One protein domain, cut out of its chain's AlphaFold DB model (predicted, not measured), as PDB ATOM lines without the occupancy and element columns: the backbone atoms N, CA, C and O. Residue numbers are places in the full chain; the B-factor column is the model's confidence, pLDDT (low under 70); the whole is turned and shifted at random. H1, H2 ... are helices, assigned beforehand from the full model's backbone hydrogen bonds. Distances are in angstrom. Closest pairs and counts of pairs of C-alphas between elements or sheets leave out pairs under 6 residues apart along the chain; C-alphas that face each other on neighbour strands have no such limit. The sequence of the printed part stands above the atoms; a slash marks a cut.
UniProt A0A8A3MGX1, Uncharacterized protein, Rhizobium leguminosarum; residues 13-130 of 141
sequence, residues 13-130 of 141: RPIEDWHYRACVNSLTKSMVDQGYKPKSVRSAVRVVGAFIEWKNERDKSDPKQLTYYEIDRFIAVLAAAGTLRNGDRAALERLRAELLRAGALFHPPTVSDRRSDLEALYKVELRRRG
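AT A GLANCE: This is residues 13 to 130 of the 141 residues of an uncharacterized protein of Rhizobium leguminosarum (UniProt A0A8A3MGX1). Long helix H3 crosses the hairpin of H4 and H5, with H2 folded back along it and short H1 packed on it; H6 lies off to one side. The 118 printed residues include six named helices, H1 to H6, and no named strand: all helix, compact, radius of gyration of the C-alphas 15.0 A, spans 47 by 31 by 26 A.

IN THESE COORDINATES: Find C-alpha 38 at (16.637, -26.975, -5.269); H3 runs 30.5 A to residue 58. H1 holds residues 13 to 16, H2 21 to 33, H4 70 to 80, H5 88 to 101; H6, 111 to 128, ends at (-22.358, -22.900, -8.360).

HOW THE PARTS SIT: H3, the hub, touches four helices, with these closest C-alphas: Thr 28 of H2 and Val 41, 6.5 A apart, H2 and H3 being a hairpin; Ala 91 of H5 and Ala 44, 5.4 A; Phe 74 of H4 and Phe 51, 6.6 A; Pro 14 of H1 and Gly 49, 5.9 A. In H2 to H5 every O i to N i+4 pair is within hydrogen-bond range; in H6, 13 of 14; H1 is too short.

THE WHOLE: The printed part has no cut. H3 to H4 is a long link. pLDDT is under 70 at residues 59 to 65, 106 to 123, 125 to 126 and 128.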
ATOM      1  N   ARG A  13       5.436 -37.822 -14.340       71.00
ATOM      2  CA  ARG A  13       4.672 -38.487 -15.405       71.00
ATOM      3  C   ARG A  13       3.830 -37.510 -16.233       71.00
ATOM      4  O   ARG A  13       3.990 -37.516 -17.448       71.00
ATOM      5  N   PRO A  14       3.049 -36.590 -15.623       72.94
ATOM      6  CA  PRO A  14       2.292 -35.614 -16.401       72.94
ATOM      7  C   PRO A  14       3.183 -34.751 -17.294       72.94
ATOM      8  O   PRO A  14       2.761 -34.371 -18.373       72.94
ATOM      9  N   ILE A  15       4.412 -34.449 -16.861       81.81
ATOM     10  CA  ILE A  15       5.373 -33.620 -17.601       81.81
ATOM     11  C   ILE A  15       6.082 -34.424 -18.697       81.81
ATOM     12  O   ILE A  15       6.346 -33.884 -19.770       81.81
ATOM     13  N   GLU A  16       6.425 -35.685 -18.430       80.12
ATOM     14  CA  GLU A  16       7.093 -36.585 -19.375       80.12
ATOM     15  C   GLU A  16       6.228 -36.852 -20.604       80.12
ATOM     16  O   GLU A  16       6.730 -36.761 -21.724       80.12
ATOM     17  N   ASP A  17       4.933 -37.076 -20.381       78.75
ATOM     18  CA  ASP A  17       3.954 -37.348 -21.434       78.75
ATOM     19  C   ASP A  17       3.448 -36.069 -22.124       78.75
ATOM     20  O   ASP A  17       2.720 -36.123 -23.120       78.75
ATOM     21  N   TRP A  18       3.822 -34.888 -21.619       83.38
ATOM     22  CA  TRP A  18       3.331 -33.627 -22.154       83.38
ATOM     23  C   TRP A  18       4.088 -33.187 -23.402       83.38
ATOM     24  O   TRP A  18       5.318 -33.102 -23.427       83.38
ATOM     25  N   HIS A  19       3.336 -32.775 -24.425       82.19
ATOM     26  CA  HIS A  19       3.889 -32.317 -25.700       82.19
ATOM     27  C   HIS A  19       4.902 -31.165 -25.546       82.19
ATOM     28  O   HIS A  19       5.873 -31.080 -26.294       82.19
ATOM     29  N   TYR A  20       4.730 -30.321 -24.524       86.44
ATOM     30  CA  TYR A  20       5.586 -29.164 -24.254       86.44
ATOM     31  C   TYR A  20       6.637 -29.413 -23.163       86.44
ATOM     32  O   TYR A  20       7.134 -28.463 -22.553       86.44
ATOM     33  N   ARG A  21       7.038 -30.675 -22.932       88.31
ATOM     34  CA  ARG A  21       8.097 -31.060 -21.975       88.31
ATOM     35  C   ARG A  21       9.364 -30.204 -22.098       88.31
ATOM     36  O   ARG A  21       9.965 -29.833 -21.091       88.31
ATOM     37  N   ALA A  22       9.760 -29.850 -23.323       86.94
ATOM     38  CA  ALA A  22      10.924 -28.999 -23.574       86.94
ATOM     39  C   ALA A  22      10.821 -27.619 -22.891       86.94
ATOM     40  O   ALA A  22      11.821 -27.123 -22.377       86.94
ATOM     41  N   CYS A  23       9.617 -27.041 -22.797       89.12
ATOM     42  CA  CYS A  23       9.378 -25.771 -22.101       89.12
ATOM     43  C   CYS A  23       9.592 -25.907 -20.588       89.12
ATOM     44  O   CYS A  23      10.176 -25.029 -19.956       89.12
ATOM     45  N   VAL A  24       9.183 -27.036 -19.998       90.44
ATOM     46  CA  VAL A  24       9.395 -27.321 -18.567       90.44
ATOM     47  C   VAL A  24      10.879 -27.552 -18.265       90.44
ATOM     48  O   VAL A  24      11.392 -27.073 -17.250       90.44
ATOM     49  N   ASN A  25      11.594 -28.226 -19.168       90.06
ATOM     50  CA  ASN A  25      13.042 -28.410 -19.066       90.06
ATOM     51  C   ASN A  25      13.786 -27.072 -19.171       90.06
ATOM     52  O   ASN A  25      14.686 -26.817 -18.372       90.06
ATOM     53  N   SER A  26      13.387 -26.208 -20.111       89.69
ATOM     54  CA  SER A  26      13.935 -24.855 -20.275       89.69
ATOM     55  C   SER A  26      13.722 -24.004 -19.019       89.69
ATOM     56  O   SER A  26      14.680 -23.459 -18.470       89.69
ATOM     57  N   LEU A  27      12.497 -23.990 -18.479       91.19
ATOM     58  CA  LEU A  27      12.172 -23.346 -17.204       91.19
ATOM     59  C   LEU A  27      13.073 -23.846 -16.068       91.19
ATOM     60  O   LEU A  27      13.684 -23.052 -15.353       91.19
ATOM     61  N   THR A  28      13.159 -25.167 -15.905       90.38
ATOM     62  CA  THR A  28      13.937 -25.813 -14.839       90.38
ATOM     63  C   THR A  28      15.413 -25.442 -14.947       90.38
ATOM     64  O   THR A  28      16.010 -25.019 -13.958       90.38
ATOM     65  N   LYS A  29      15.981 -25.532 -16.155       90.12
ATOM     66  CA  LYS A  29      17.364 -25.138 -16.437       90.12
ATOM     67  C   LYS A  29      17.590 -23.662 -16.119       90.12
ATOM     68  O   LYS A  29      18.490 -23.345 -15.355       90.12
ATOM     69  N   SER A  30      16.715 -22.775 -16.592       90.94
ATOM     70  CA  SER A  30      16.804 -21.339 -16.312       90.94
ATOM     71  C   SER A  30      16.758 -21.025 -14.816       90.94
ATOM     72  O   SER A  30      17.439 -20.105 -14.369       90.94
ATOM     73  N   MET A  31      15.953 -21.740 -14.026       90.50
ATOM     74  CA  MET A  31      15.923 -21.550 -12.573       90.50
ATOM     75  C   MET A  31      17.220 -22.030 -11.911       90.50
ATOM     76  O   MET A  31      17.707 -21.382 -10.987       90.50
ATOM     77  N   VAL A  32      17.793 -23.142 -12.374       91.00
ATOM     78  CA  VAL A  32      19.091 -23.631 -11.884       91.00
ATOM     79  C   VAL A  32      20.204 -22.638 -12.221       91.00
ATOM     80  O   VAL A  32      20.947 -22.248 -11.323       91.00
ATOM     81  N   ASP A  33      20.256 -22.158 -13.463       91.12
ATOM     82  CA  ASP A  33      21.266 -21.205 -13.940       91.12
ATOM     83  C   ASP A  33      21.180 -19.855 -13.201       91.12
ATOM     84  O   ASP A  33      22.192 -19.207 -12.949       91.12
ATOM     85  N   GLN A  34      19.978 -19.447 -12.776       90.94
ATOM     86  CA  GLN A  34      19.749 -18.252 -11.950       90.94
ATOM     87  C   GLN A  34      20.030 -18.467 -10.449       90.94
ATOM     88  O   GLN A  34      19.788 -17.571  -9.641       90.94
ATOM     89  N   GLY A  35      20.502 -19.649 -10.042       91.88
ATOM     90  CA  GLY A  35      20.879 -19.936  -8.657       91.88
ATOM     91  C   GLY A  35      19.702 -20.194  -7.710       91.88
ATOM     92  O   GLY A  35      19.841 -20.050  -6.491       91.88
ATOM     93  N   TYR A  36      18.527 -20.582  -8.224       89.94
ATOM     94  CA  TYR A  36      17.403 -20.941  -7.356       89.94
ATOM     95  C   TYR A  36      17.741 -22.172  -6.516       89.94
ATOM     96  O   TYR A  36      18.295 -23.165  -6.987       89.94
ATOM     97  N   LYS A  37      17.314 -22.150  -5.249       91.25
ATOM     98  CA  LYS A  37      17.477 -23.299  -4.351       91.25
ATOM     99  C   LYS A  37      16.747 -24.526  -4.927       91.25
ATOM    100  O   LYS A  37      15.608 -24.379  -5.381       91.25
ATOM    101  N   PRO A  38      17.283 -25.753  -4.773       87.75
ATOM    102  CA  PRO A  38      16.637 -26.975  -5.269       87.75
ATOM    103  C   PRO A  38      15.195 -27.176  -4.779       87.75
ATOM    104  O   PRO A  38      14.362 -27.760  -5.468       87.75
ATOM    105  N   LYS A  39      14.862 -26.678  -3.578       88.50
ATOM    106  CA  LYS A  39      13.481 -26.698  -3.061       88.50
ATOM    107  C   LYS A  39      12.521 -25.836  -3.888       88.50
ATOM    108  O   LYS A  39      11.382 -26.241  -4.095       88.50
ATOM    109  N   SER A  40      12.982 -24.687  -4.379       88.56
ATOM    110  CA  SER A  40      12.182 -23.759  -5.180       88.56
ATOM    111  C   SER A  40      11.955 -24.314  -6.581       88.56
ATOM    112  O   SER A  40      10.830 -24.287  -7.064       88.56
ATOM    113  N   VAL A  41      12.994 -24.906  -7.182       89.25
ATOM    114  CA  VAL A  41      12.891 -25.611  -8.470       89.25
ATOM    115  C   VAL A  41      11.881 -26.758  -8.372       89.25
ATOM    116  O   VAL A  41      10.958 -26.839  -9.174       89.25
ATOM    117  N   ARG A  42      11.970 -27.594  -7.327       89.12
ATOM    118  CA  ARG A  42      10.988 -28.669  -7.094       89.12
ATOM    119  C   ARG A  42       9.566 -28.149  -6.876       89.12
ATOM    120  O   ARG A  42       8.624 -28.792  -7.323       89.12
ATOM    121  N   SER A  43       9.394 -27.016  -6.193       88.12
ATOM    122  CA  SER A  43       8.070 -26.402  -6.020       88.12
ATOM    123  C   SER A  43       7.491 -25.929  -7.353       88.12
ATOM    124  O   SER A  43       6.327 -26.196  -7.631       88.12
ATOM    125  N   ALA A  44       8.314 -25.304  -8.201       90.44
ATOM    126  CA  ALA A  44       7.914 -24.881  -9.539       90.44
ATOM    127  C   ALA A  44       7.496 -26.075 -10.412       90.44
ATOM    128  O   ALA A  44       6.413 -26.068 -10.985       90.44
ATOM    129  N   VAL A  45       8.296 -27.145 -10.441       90.00
ATOM    130  CA  VAL A  45       7.953 -28.371 -11.185       90.00
ATOM    131  C   VAL A  45       6.634 -28.976 -10.687       90.00
ATOM    132  O   VAL A  45       5.813 -29.390 -11.496       90.00
ATOM    133  N   ARG A  46       6.385 -28.975  -9.370       90.00
ATOM    134  CA  ARG A  46       5.125 -29.484  -8.797       90.00
ATOM    135  C   ARG A  46       3.901 -28.700  -9.255       90.00
ATOM    136  O   ARG A  46       2.917 -29.320  -9.640       90.00
ATOM    137  N   VAL A  47       3.944 -27.366  -9.217       90.38
ATOM    138  CA  VAL A  47       2.791 -26.559  -9.655       90.38
ATOM    139  C   VAL A  47       2.573 -26.652 -11.167       90.38
ATOM    140  O   VAL A  47       1.433 -26.647 -11.620       90.38
ATOM    141  N   VAL A  48       3.646 -26.821 -11.949       91.00
ATOM    142  CA  VAL A  48       3.552 -27.094 -13.391       91.00
ATOM    143  C   VAL A  48       2.931 -28.465 -13.662       91.00
ATOM    144  O   VAL A  48       2.057 -28.566 -14.516       91.00
ATOM    145  N   GLY A  49       3.309 -29.503 -12.913       89.12
ATOM    146  CA  GLY A  49       2.666 -30.817 -13.001       89.12
ATOM    147  C   GLY A  49       1.165 -30.742 -12.708       89.12
ATOM    148  O   GLY A  49       0.362 -31.205 -13.514       89.12
ATOM    149  N   ALA A  50       0.785 -30.054 -11.629       88.94
ATOM    150  CA  ALA A  50      -0.619 -29.844 -11.268       88.94
ATOM    151  C   ALA A  50      -1.403 -29.058 -12.337       88.94
ATOM    152  O   ALA A  50      -2.576 -29.334 -12.572       88.94
ATOM    153  N   PHE A  51      -0.764 -28.094 -13.010       90.00
ATOM    154  CA  PHE A  51      -1.365 -27.388 -14.143       90.00
ATOM    155  C   PHE A  51      -1.664 -28.333 -15.315       90.00
ATOM    156  O   PHE A  51      -2.743 -28.262 -15.903       90.00
ATOM    157  N   ILE A  52      -0.725 -29.220 -15.653       87.81
ATOM    158  CA  ILE A  52      -0.885 -30.178 -16.756       87.81
ATOM    159  C   ILE A  52      -2.001 -31.176 -16.442       87.81
ATOM    160  O   ILE A  52      -2.849 -31.425 -17.297       87.81
ATOM    161  N   GLU A  53      -2.044 -31.701 -15.216       86.12
ATOM    162  CA  GLU A  53      -3.129 -32.574 -14.750       86.12
ATOM    163  C   GLU A  53      -4.485 -31.868 -14.855       86.12
ATOM    164  O   GLU A  53      -5.390 -32.367 -15.524       86.12
ATOM    165  N   TRP A  54      -4.591 -30.653 -14.305       86.50
ATOM    166  CA  TRP A  54      -5.805 -29.837 -14.385       86.50
ATOM    167  C   TRP A  54      -6.259 -29.590 -15.833       86.50
ATOM    168  O   TRP A  54      -7.454 -29.651 -16.132       86.50
ATOM    169  N   LYS A  55      -5.320 -29.342 -16.755       83.12
ATOM    170  CA  LYS A  55      -5.622 -29.144 -18.178       83.12
ATOM    171  C   LYS A  55      -6.123 -30.429 -18.840       83.12
ATOM    172  O   LYS A  55      -7.112 -30.383 -19.571       83.12
ATOM    173  N   ASN A  56      -5.462 -31.556 -18.584       81.06
ATOM    174  CA  ASN A  56      -5.818 -32.852 -19.165       81.06
ATOM    175  C   ASN A  56      -7.184 -33.353 -18.671       81.06
ATOM    176  O   ASN A  56      -7.935 -33.946 -19.443       81.06
ATOM    177  N   GLU A  57      -7.538 -33.091 -17.411       80.81
ATOM    178  CA  GLU A  57      -8.865 -33.417 -16.875       80.81
ATOM    179  C   GLU A  57      -9.981 -32.586 -17.524       80.81
ATOM    180  O   GLU A  57     -11.097 -33.077 -17.721       80.81
ATOM    181  N   ARG A  58      -9.683 -31.323 -17.860       72.69
ATOM    182  CA  ARG A  58     -10.653 -30.367 -18.399       72.69
ATOM    183  C   ARG A  58     -10.910 -30.554 -19.894       72.69
ATOM    184  O   ARG A  58     -12.064 -30.476 -20.308       72.69
ATOM    185  N   ASP A  59      -9.874 -30.835 -20.684       65.44
ATOM    186  CA  ASP A  59      -9.978 -31.012 -22.138       65.44
ATOM    187  C   ASP A  59      -9.784 -32.472 -22.550       65.44
ATOM    188  O   ASP A  59      -8.712 -32.887 -22.986       65.44
ATOM    189  N   LYS A  60     -10.873 -33.249 -22.496       58.09
ATOM    190  CA  LYS A  60     -10.910 -34.614 -23.057       58.09
ATOM    191  C   LYS A  60     -10.741 -34.653 -24.585       58.09
ATOM    192  O   LYS A  60     -10.538 -35.728 -25.138       58.09
ATOM    193  N   SER A  61     -10.879 -33.510 -25.261       48.97
ATOM    194  CA  SER A  61     -10.995 -33.403 -26.720       48.97
ATOM    195  C   SER A  61      -9.707 -33.008 -27.454       48.97
ATOM    196  O   SER A  61      -9.545 -33.440 -28.589       48.97
ATOM    197  N   ASP A  62      -8.784 -32.249 -26.845       56.56
ATOM    198  CA  ASP A  62      -7.436 -32.025 -27.405       56.56
ATOM    199  C   ASP A  62      -6.435 -31.513 -26.337       56.56
ATOM    200  O   ASP A  62      -6.414 -30.320 -26.011       56.56
ATOM    201  N   PRO A  63      -5.564 -32.379 -25.787       59.50
ATOM    202  CA  PRO A  63      -4.556 -31.976 -24.806       59.50
ATOM    203  C   PRO A  63      -3.447 -31.084 -25.396       59.50
ATOM    204  O   PRO A  63      -2.662 -30.507 -24.639       59.50
ATOM    205  N   LYS A  64      -3.361 -30.940 -26.729       63.97
ATOM    206  CA  LYS A  64      -2.301 -30.166 -27.394       63.97
ATOM    207  C   LYS A  64      -2.619 -28.676 -27.499       63.97
ATOM    208  O   LYS A  64      -1.686 -27.877 -27.560       63.97
ATOM    209  N   GLN A  65      -3.891 -28.279 -27.480       69.00
ATOM    210  CA  GLN A  65      -4.261 -26.864 -27.551       69.00
ATOM    211  C   GLN A  65      -4.192 -26.201 -26.172       69.00
ATOM    212  O   GLN A  65      -4.956 -26.525 -25.258       69.00
ATOM    213  N   LEU A  66      -3.268 -25.249 -26.031       77.56
ATOM    214  CA  LEU A  66      -3.181 -24.339 -24.892       77.56
ATOM    215  C   LEU A  66      -3.604 -22.942 -25.335       77.56
ATOM    216  O   LEU A  66      -2.953 -22.313 -26.172       77.56
ATOM    217  N   THR A  67      -4.677 -22.437 -24.734       79.50
ATOM    218  CA  THR A  67      -5.036 -21.023 -24.865       79.50
ATOM    219  C   THR A  67      -4.156 -20.177 -23.948       79.50
ATOM    220  O   THR A  67      -3.710 -20.633 -22.890       79.50
ATOM    221  N   TYR A  68      -3.934 -18.914 -24.316       77.00
ATOM    222  CA  TYR A  68      -3.164 -17.969 -23.501       77.00
ATOM    223  C   TYR A  68      -3.685 -17.856 -22.049       77.00
ATOM    224  O   TYR A  68      -2.905 -17.682 -21.103       77.00
ATOM    225  N   TYR A  69      -5.001 -18.005 -21.864       82.50
ATOM    226  CA  TYR A  69      -5.678 -17.853 -20.577       82.50
ATOM    227  C   TYR A  69      -5.732 -19.110 -19.718       82.50
ATOM    228  O   TYR A  69      -6.124 -18.998 -18.559       82.50
ATOM    229  N   GLU A  70      -5.319 -20.288 -20.203       86.56
ATOM    230  CA  GLU A  70      -5.324 -21.501 -19.365       86.56
ATOM    231  C   GLU A  70      -4.520 -21.311 -18.074       86.56
ATOM    232  O   GLU A  70      -4.962 -21.715 -16.999       86.56
ATOM    233  N   ILE A  71      -3.375 -20.631 -18.155       89.44
ATOM    234  CA  ILE A  71      -2.538 -20.362 -16.982       89.44
ATOM    235  C   ILE A  71      -3.228 -19.392 -16.010       89.44
ATOM    236  O   ILE A  71      -3.203 -19.630 -14.803       89.44
ATOM    237  N   ASP A  72      -3.906 -18.347 -16.499       89.38
ATOM    238  CA  ASP A  72      -4.651 -17.422 -15.625       89.38
ATOM    239  C   ASP A  72      -5.849 -18.120 -14.974       89.38
ATOM    240  O   ASP A  72      -6.109 -17.927 -13.784       89.38
ATOM    241  N   ARG A  73      -6.550 -18.974 -15.733       88.25
ATOM    242  CA  ARG A  73      -7.652 -19.795 -15.226       88.25
ATOM    243  C   ARG A  73      -7.176 -20.718 -14.114       88.25
ATOM    244  O   ARG A  73      -7.805 -20.762 -13.059       88.25
ATOM    245  N   PHE A  74      -6.047 -21.392 -14.304       90.19
ATOM    246  CA  PHE A  74      -5.481 -22.257 -13.276       90.19
ATOM    247  C   PHE A  74      -5.050 -21.478 -12.025       90.19
ATOM    248  O   PHE A  74      -5.368 -21.882 -10.908       90.19
ATOM    249  N   ILE A  75      -4.412 -20.311 -12.185       87.94
ATOM    250  CA  ILE A  75      -4.066 -19.431 -11.055       87.94
ATOM    251  C   ILE A  75      -5.322 -19.016 -10.280       87.94
ATOM    252  O   ILE A  75      -5.312 -19.036  -9.049       87.94
ATOM    253  N   ALA A  76      -6.406 -18.660 -10.976       85.75
ATOM    254  CA  ALA A  76      -7.672 -18.302 -10.346       85.75
ATOM    255  C   ALA A  76      -8.289 -19.481  -9.574       85.75
ATOM    256  O   ALA A  76      -8.792 -19.283  -8.469       85.75
ATOM    257  N   VAL A  77      -8.197 -20.707 -10.104       86.38
ATOM    258  CA  VAL A  77      -8.635 -21.930  -9.411       86.38
ATOM    259  C   VAL A  77      -7.842 -22.147  -8.119       86.38
ATOM    260  O   VAL A  77      -8.449 -22.348  -7.068       86.38
ATOM    261  N   LEU A  78      -6.509 -22.044  -8.165       87.06
ATOM    262  CA  LEU A  78      -5.662 -22.173  -6.972       87.06
ATOM    263  C   LEU A  78      -5.948 -21.075  -5.938       87.06
ATOM    264  O   LEU A  78      -5.977 -21.341  -4.737       87.06
ATOM    265  N   ALA A  79      -6.173 -19.840  -6.394       84.12
ATOM    266  CA  ALA A  79      -6.502 -18.718  -5.521       84.12
ATOM    267  C   ALA A  79      -7.858 -18.920  -4.829       84.12
ATOM    268  O   ALA A  79      -7.949 -18.766  -3.614       84.12
ATOM    269  N   ALA A  80      -8.891 -19.324  -5.576       81.31
ATOM    270  CA  ALA A  80     -10.220 -19.599  -5.032       81.31
ATOM    271  C   ALA A  80     -10.225 -20.783  -4.049       81.31
ATOM    272  O   ALA A  80     -11.004 -20.790  -3.101       81.31
ATOM    273  N   ALA A  81      -9.343 -21.765  -4.254       82.69
ATOM    274  CA  ALA A  81      -9.159 -22.897  -3.349       82.69
ATOM    275  C   ALA A  81      -8.255 -22.586  -2.137       82.69
ATOM    276  O   ALA A  81      -8.099 -23.439  -1.266       82.69
ATOM    277  N   GLY A  82      -7.626 -21.405  -2.077       85.19
ATOM    278  CA  GLY A  82      -6.669 -21.052  -1.022       85.19
ATOM    279  C   GLY A  82      -5.357 -21.848  -1.068       85.19
ATOM    280  O   GLY A  82      -4.642 -21.913  -0.071       85.19
ATOM    281  N   THR A  83      -5.029 -22.469  -2.205       88.44
ATOM    282  CA  THR A  83      -3.855 -23.346  -2.371       88.44
ATOM    283  C   THR A  83      -2.704 -22.697  -3.139       88.44
ATOM    284  O   THR A  83      -1.640 -23.306  -3.261       88.44
ATOM    285  N   LEU A  84      -2.881 -21.464  -3.625       87.25
ATOM    286  CA  LEU A  84      -1.846 -20.702  -4.323       87.25
ATOM    287  C   LEU A  84      -0.716 -20.299  -3.364       87.25
ATOM    288  O   LEU A  84      -0.921 -19.487  -2.462       87.25
ATOM    289  N   ARG A  85       0.495 -20.832  -3.564       88.12
ATOM    290  CA  ARG A  85       1.650 -20.538  -2.702       88.12
ATOM    291  C   ARG A  85       2.490 -19.388  -3.244       88.12
ATOM    292  O   ARG A  85       2.469 -19.047  -4.429       88.12
ATOM    293  N   ASN A  86       3.316 -18.828  -2.362       84.94
ATOM    294  CA  ASN A  86       4.314 -17.835  -2.741       84.94
ATOM    295  C   ASN A  86       5.280 -18.414  -3.784       84.94
ATOM    296  O   ASN A  86       5.961 -19.406  -3.533       84.94
ATOM    297  N   GLY A  87       5.353 -17.762  -4.943       84.94
ATOM    298  CA  GLY A  87       6.208 -18.166  -6.058       84.94
ATOM    299  C   GLY A  87       5.533 -19.056  -7.103       84.94
ATOM    300  O   GLY A  87       6.054 -19.132  -8.213       84.94
ATOM    301  N   ASP A  88       4.362 -19.638  -6.822       87.75
ATOM    302  CA  ASP A  88       3.637 -20.483  -7.786       87.75
ATOM    303  C   ASP A  88       3.202 -19.678  -9.011       87.75
ATOM    304  O   ASP A  88       3.471 -20.066 -10.146       87.75
ATOM    305  N   ARG A  89       2.624 -18.490  -8.784       91.06
ATOM    306  CA  ARG A  89       2.285 -17.539  -9.853       91.06
ATOM    307  C   ARG A  89       3.501 -17.231 -10.728       91.06
ATOM    308  O   ARG A  89       3.428 -17.339 -11.944       91.06
ATOM    309  N   ALA A  90       4.632 -16.914 -10.105       90.38
ATOM    310  CA  ALA A  90       5.842 -16.547 -10.826       90.38
ATOM    311  C   ALA A  90       6.461 -17.741 -11.585       90.38
ATOM    312  O   ALA A  90       7.134 -17.545 -12.595       90.38
ATOM    313  N   ALA A  91       6.275 -18.975 -11.112       90.69
ATOM    314  CA  ALA A  91       6.681 -20.180 -11.835       90.69
ATOM    315  C   ALA A  91       5.785 -20.422 -13.061       90.69
ATOM    316  O   ALA A  91       6.294 -20.675 -14.152       90.69
ATOM    317  N   LEU A  92       4.469 -20.271 -12.901       92.50
ATOM    318  CA  LEU A  92       3.488 -20.408 -13.979       92.50
ATOM    319  C   LEU A  92       3.636 -19.312 -15.049       92.50
ATOM    320  O   LEU A  92       3.539 -19.593 -16.240       92.50
ATOM    321  N   GLU A  93       3.947 -18.077 -14.658       91.06
ATOM    322  CA  GLU A  93       4.239 -16.982 -15.595       91.06
ATOM    323  C   GLU A  93       5.537 -17.218 -16.382       91.06
ATOM    324  O   GLU A  93       5.602 -16.923 -17.576       91.06
ATOM    325  N   ARG A  94       6.565 -17.808 -15.758       90.75
ATOM    326  CA  ARG A  94       7.769 -18.226 -16.492       90.75
ATOM    327  C   ARG A  94       7.465 -19.362 -17.463       90.75
ATOM    328  O   ARG A  94       7.927 -19.312 -18.597       90.75
ATOM    329  N   LEU A  95       6.648 -20.340 -17.060       91.69
ATOM    330  CA  LEU A  95       6.177 -21.383 -17.975       91.69
ATOM    331  C   LEU A  95       5.430 -20.771 -19.170       91.69
ATOM    332  O   LEU A  95       5.699 -21.154 -20.304       91.69
ATOM    333  N   ARG A  96       4.544 -19.791 -18.939       89.94
ATOM    334  CA  ARG A  96       3.855 -19.052 -20.010       89.94
ATOM    335  C   ARG A  96       4.846 -18.449 -21.002       89.94
ATOM    336  O   ARG A  96       4.644 -18.584 -22.203       89.94
ATOM    337  N   ALA A  97       5.897 -17.791 -20.515       88.62
ATOM    338  CA  ALA A  97       6.909 -17.187 -21.378       88.62
ATOM    339  C   ALA A  97       7.632 -18.234 -22.242       88.62
ATOM    340  O   ALA A  97       7.834 -18.007 -23.433       88.62
ATOM    341  N   GLU A  98       7.964 -19.396 -21.675       88.94
ATOM    342  CA  GLU A  98       8.571 -20.502 -22.427       88.94
ATOM    343  C   GLU A  98       7.610 -21.084 -23.473       88.94
ATOM    344  O   GLU A  98       7.999 -21.289 -24.620       88.94
ATOM    345  N   LEU A  99       6.332 -21.263 -23.125       88.38
ATOM    346  CA  LEU A  99       5.309 -21.728 -24.065       88.38
ATOM    347  C   LEU A  99       5.073 -20.721 -25.204       88.38
ATOM    348  O   LEU A  99       4.908 -21.124 -26.353       88.38
ATOM    349  N   LEU A 100       5.102 -19.414 -24.923       86.19
ATOM    350  CA  LEU A 100       5.031 -18.371 -25.954       86.19
ATOM    351  C   LEU A 100       6.227 -18.432 -26.903       86.19
ATOM    352  O   LEU A 100       6.047 -18.402 -28.116       86.19
ATOM    353  N   ARG A 101       7.445 -18.550 -26.358       84.38
ATOM    354  CA  ARG A 101       8.678 -18.673 -27.155       84.38
ATOM    355  C   ARG A 101       8.662 -19.904 -28.055       84.38
ATOM    356  O   ARG A 101       9.156 -19.837 -29.173       84.38
ATOM    357  N   ALA A 102       8.080 -21.001 -27.579       83.00
ATOM    358  CA  ALA A 102       7.936 -22.236 -28.338       83.00
ATOM    359  C   ALA A 102       6.783 -22.212 -29.364       83.00
ATOM    360  O   ALA A 102       6.587 -23.203 -30.063       83.00
ATOM    361  N   GLY A 103       5.995 -21.130 -29.444       79.56
ATOM    362  CA  GLY A 103       4.804 -21.066 -30.301       79.56
ATOM    363  C   GLY A 103       3.662 -21.987 -29.846       79.56
ATOM    364  O   GLY A 103       2.763 -22.281 -30.625       79.56
ATOM    365  N   ALA A 104       3.702 -22.449 -28.593       78.25
ATOM    366  CA  ALA A 104       2.768 -23.417 -28.021       78.25
ATOM    367  C   ALA A 104       1.442 -22.797 -27.555       78.25
ATOM    368  O   ALA A 104       0.441 -23.502 -27.428       78.25
ATOM    369  N   LEU A 105       1.428 -21.493 -27.259       74.81
ATOM    370  CA  LEU A 105       0.195 -20.776 -26.935       74.81
ATOM    371  C   LEU A 105      -0.384 -20.171 -28.209       74.81
ATOM    372  O   LEU A 105       0.237 -19.306 -28.829       74.81
ATOM    373  N   PHE A 106      -1.592 -20.598 -28.571       62.41
ATOM    374  CA  PHE A 106      -2.325 -19.973 -29.665       62.41
ATOM    375  C   PHE A 106      -2.814 -18.587 -29.216       62.41
ATOM    376  O   PHE A 106      -3.379 -18.476 -28.130       62.41
ATOM    377  N   HIS A 107      -2.510 -17.577 -30.046       56.22
ATOM    378  CA  HIS A 107      -2.881 -16.146 -30.054       56.22
ATOM    379  C   HIS A 107      -3.423 -15.493 -28.754       56.22
ATOM    380  O   HIS A 107      -4.364 -15.998 -28.141       56.22
ATOM    381  N   PRO A 108      -2.954 -14.282 -28.372       49.44
ATOM    382  CA  PRO A 108      -3.695 -13.460 -27.420       49.44
ATOM    383  C   PRO A 108      -5.066 -13.182 -28.045       49.44
ATOM    384  O   PRO A 108      -5.127 -12.701 -29.180       49.44
ATOM    385  N   PRO A 109      -6.166 -13.517 -27.370       51.09
ATOM    386  CA  PRO A 109      -7.445 -13.466 -28.029       51.09
ATOM    387  C   PRO A 109      -7.809 -12.038 -28.375       51.09
ATOM    388  O   PRO A 109      -7.589 -11.081 -27.615       51.09
ATOM    389  N   THR A 110      -8.422 -11.931 -29.539       51.72
ATOM    390  CA  THR A 110      -9.212 -10.778 -29.914       51.72
ATOM    391  C   THR A 110     -10.213 -10.458 -28.802       51.72
ATOM    392  O   THR A 110     -10.668 -11.334 -28.069       51.72
ATOM    393  N   VAL A 111     -10.556  -9.177 -28.633       53.28
ATOM    394  CA  VAL A 111     -11.457  -8.685 -27.564       53.28
ATOM    395  C   VAL A 111     -12.767  -9.495 -27.472       53.28
ATOM    396  O   VAL A 111     -13.330  -9.635 -26.387       53.28
ATOM    397  N   SER A 112     -13.194 -10.087 -28.591       53.50
ATOM    398  CA  SER A 112     -14.313 -11.025 -28.691       53.50
ATOM    399  C   SER A 112     -14.167 -12.261 -27.791       53.50
ATOM    400  O   SER A 112     -15.073 -12.546 -27.008       53.50
ATOM    401  N   ASP A 113     -13.026 -12.958 -27.805       53.00
ATOM    402  CA  ASP A 113     -12.902 -14.232 -27.077       53.00
ATOM    403  C   ASP A 113     -12.757 -14.014 -25.564       53.00
ATOM    404  O   ASP A 113     -13.206 -14.835 -24.766       53.00
ATOM    405  N   ARG A 114     -12.236 -12.847 -25.142       52.75
ATOM    406  CA  ARG A 114     -12.249 -12.429 -23.726       52.75
ATOM    407  C   ARG A 114     -13.661 -12.334 -23.161       52.75
ATOM    408  O   ARG A 114     -13.880 -12.685 -22.002       52.75
ATOM    409  N   ARG A 115     -14.610 -11.839 -23.958       54.72
ATOM    410  CA  ARG A 115     -16.009 -11.693 -23.545       54.72
ATOM    411  C   ARG A 115     -16.675 -13.059 -23.395       54.72
ATOM    412  O   ARG A 115     -17.332 -13.293 -22.385       54.72
ATOM    413  N   SER A 116     -16.427 -13.971 -24.333       57.22
ATOM    414  CA  SER A 116     -16.948 -15.341 -24.280       57.22
ATOM    415  C   SER A 116     -16.372 -16.155 -23.115       57.22
ATOM    416  O   SER A 116     -17.118 -16.865 -22.443       57.22
ATOM    417  N   ASP A 117     -15.079 -16.017 -22.808       59.09
ATOM    418  CA  ASP A 117     -14.457 -16.709 -21.670       59.09
ATOM    419  C   ASP A 117     -14.936 -16.163 -20.313       59.09
ATOM    420  O   ASP A 117     -15.177 -16.938 -19.381       59.09
ATOM    421  N   LEU A 118     -15.121 -14.843 -20.192       62.97
ATOM    422  CA  LEU A 118     -15.708 -14.230 -18.997       62.97
ATOM    423  C   LEU A 118     -17.167 -14.646 -18.809       62.97
ATOM    424  O   LEU A 118     -17.561 -14.972 -17.691       62.97
ATOM    425  N   GLU A 119     -17.953 -14.702 -19.885       63.69
ATOM    426  CA  GLU A 119     -19.310 -15.246 -19.836       63.69
ATOM    427  C   GLU A 119     -19.308 -16.713 -19.409       63.69
ATOM    428  O   GLU A 119     -20.116 -17.097 -18.568       63.69
ATOM    429  N   ALA A 120     -18.391 -17.539 -19.914       63.28
ATOM    430  CA  ALA A 120     -18.298 -18.941 -19.519       63.28
ATOM    431  C   ALA A 120     -17.960 -19.100 -18.026       63.28
ATOM    432  O   ALA A 120     -18.620 -19.873 -17.325       63.28
ATOM    433  N   LEU A 121     -16.985 -18.340 -17.515       68.25
ATOM    434  CA  LEU A 121     -16.616 -18.334 -16.093       68.25
ATOM    435  C   LEU A 121     -17.758 -17.819 -15.211       68.25
ATOM    436  O   LEU A 121     -18.074 -18.426 -14.187       68.25
ATOM    437  N   TYR A 122     -18.435 -16.754 -15.638       68.69
ATOM    438  CA  TYR A 122     -19.595 -16.207 -14.944       68.69
ATOM    439  C   TYR A 122     -20.772 -17.194 -14.927       68.69
ATOM    440  O   TYR A 122     -21.377 -17.421 -13.881       68.69
ATOM    441  N   LYS A 123     -21.051 -17.876 -16.046       68.19
ATOM    442  CA  LYS A 123     -22.079 -18.928 -16.143       68.19
ATOM    443  C   LYS A 123     -21.763 -20.139 -15.253       68.19
ATOM    444  O   LYS A 123     -22.688 -20.809 -14.787       68.19
ATOM    445  N   VAL A 124     -20.485 -20.454 -15.025       70.44
ATOM    446  CA  VAL A 124     -20.053 -21.503 -14.080       70.44
ATOM    447  C   VAL A 124     -20.256 -21.052 -12.631       70.44
ATOM    448  O   VAL A 124     -20.801 -21.811 -11.832       70.44
ATOM    449  N   GLU A 125     -19.886 -19.815 -12.304       69.06
ATOM    450  CA  GLU A 125     -20.062 -19.245 -10.963       69.06
ATOM    451  C   GLU A 125     -21.546 -19.109 -10.586       69.06
ATOM    452  O   GLU A 125     -21.952 -19.483  -9.486       69.06
ATOM    453  N   LEU A 126     -22.393 -18.664 -11.518       68.75
ATOM    454  CA  LEU A 126     -23.840 -18.592 -11.310       68.75
ATOM    455  C   LEU A 126     -24.459 -19.973 -11.073       68.75
ATOM    456  O   LEU A 126     -25.264 -20.128 -10.155       68.75
ATOM    457  N   ARG A 127     -24.023 -20.999 -11.819       70.38
ATOM    458  CA  ARG A 127     -24.443 -22.388 -11.574       70.38
ATOM    459  C   ARG A 127     -24.021 -22.887 -10.192       70.38
ATOM    460  O   ARG A 127     -24.831 -23.524  -9.525       70.38
ATOM    461  N   ARG A 128     -22.807 -22.567  -9.728       69.81
ATOM    462  CA  ARG A 128     -22.358 -22.900  -8.360       69.81
ATOM    463  C   ARG A 128     -23.219 -22.249  -7.279       69.81
ATOM    464  O   ARG A 128     -23.443 -22.859  -6.243       69.81
ATOM    465  N   ARG A 129     -23.721 -21.038  -7.529       75.00
ATOM    466  CA  ARG A 129     -24.602 -20.302  -6.607       75.00
ATOM    467  C   ARG A 129     -26.080 -20.694  -6.717       75.00
ATOM    468  O   ARG A 129     -26.914 -20.064  -6.077       75.00
ATOM    469  N   GLY A 130     -26.419 -21.693  -7.538       75.44
ATOM    470  CA  GLY A 130     -27.805 -22.109  -7.776       75.44
ATOM    471  C   GLY A 130     -28.634 -21.092  -8.570       75.44
ATOM    472  O   GLY A 130     -29.856 -21.209  -8.636       75.44
TER     473      GLY A 130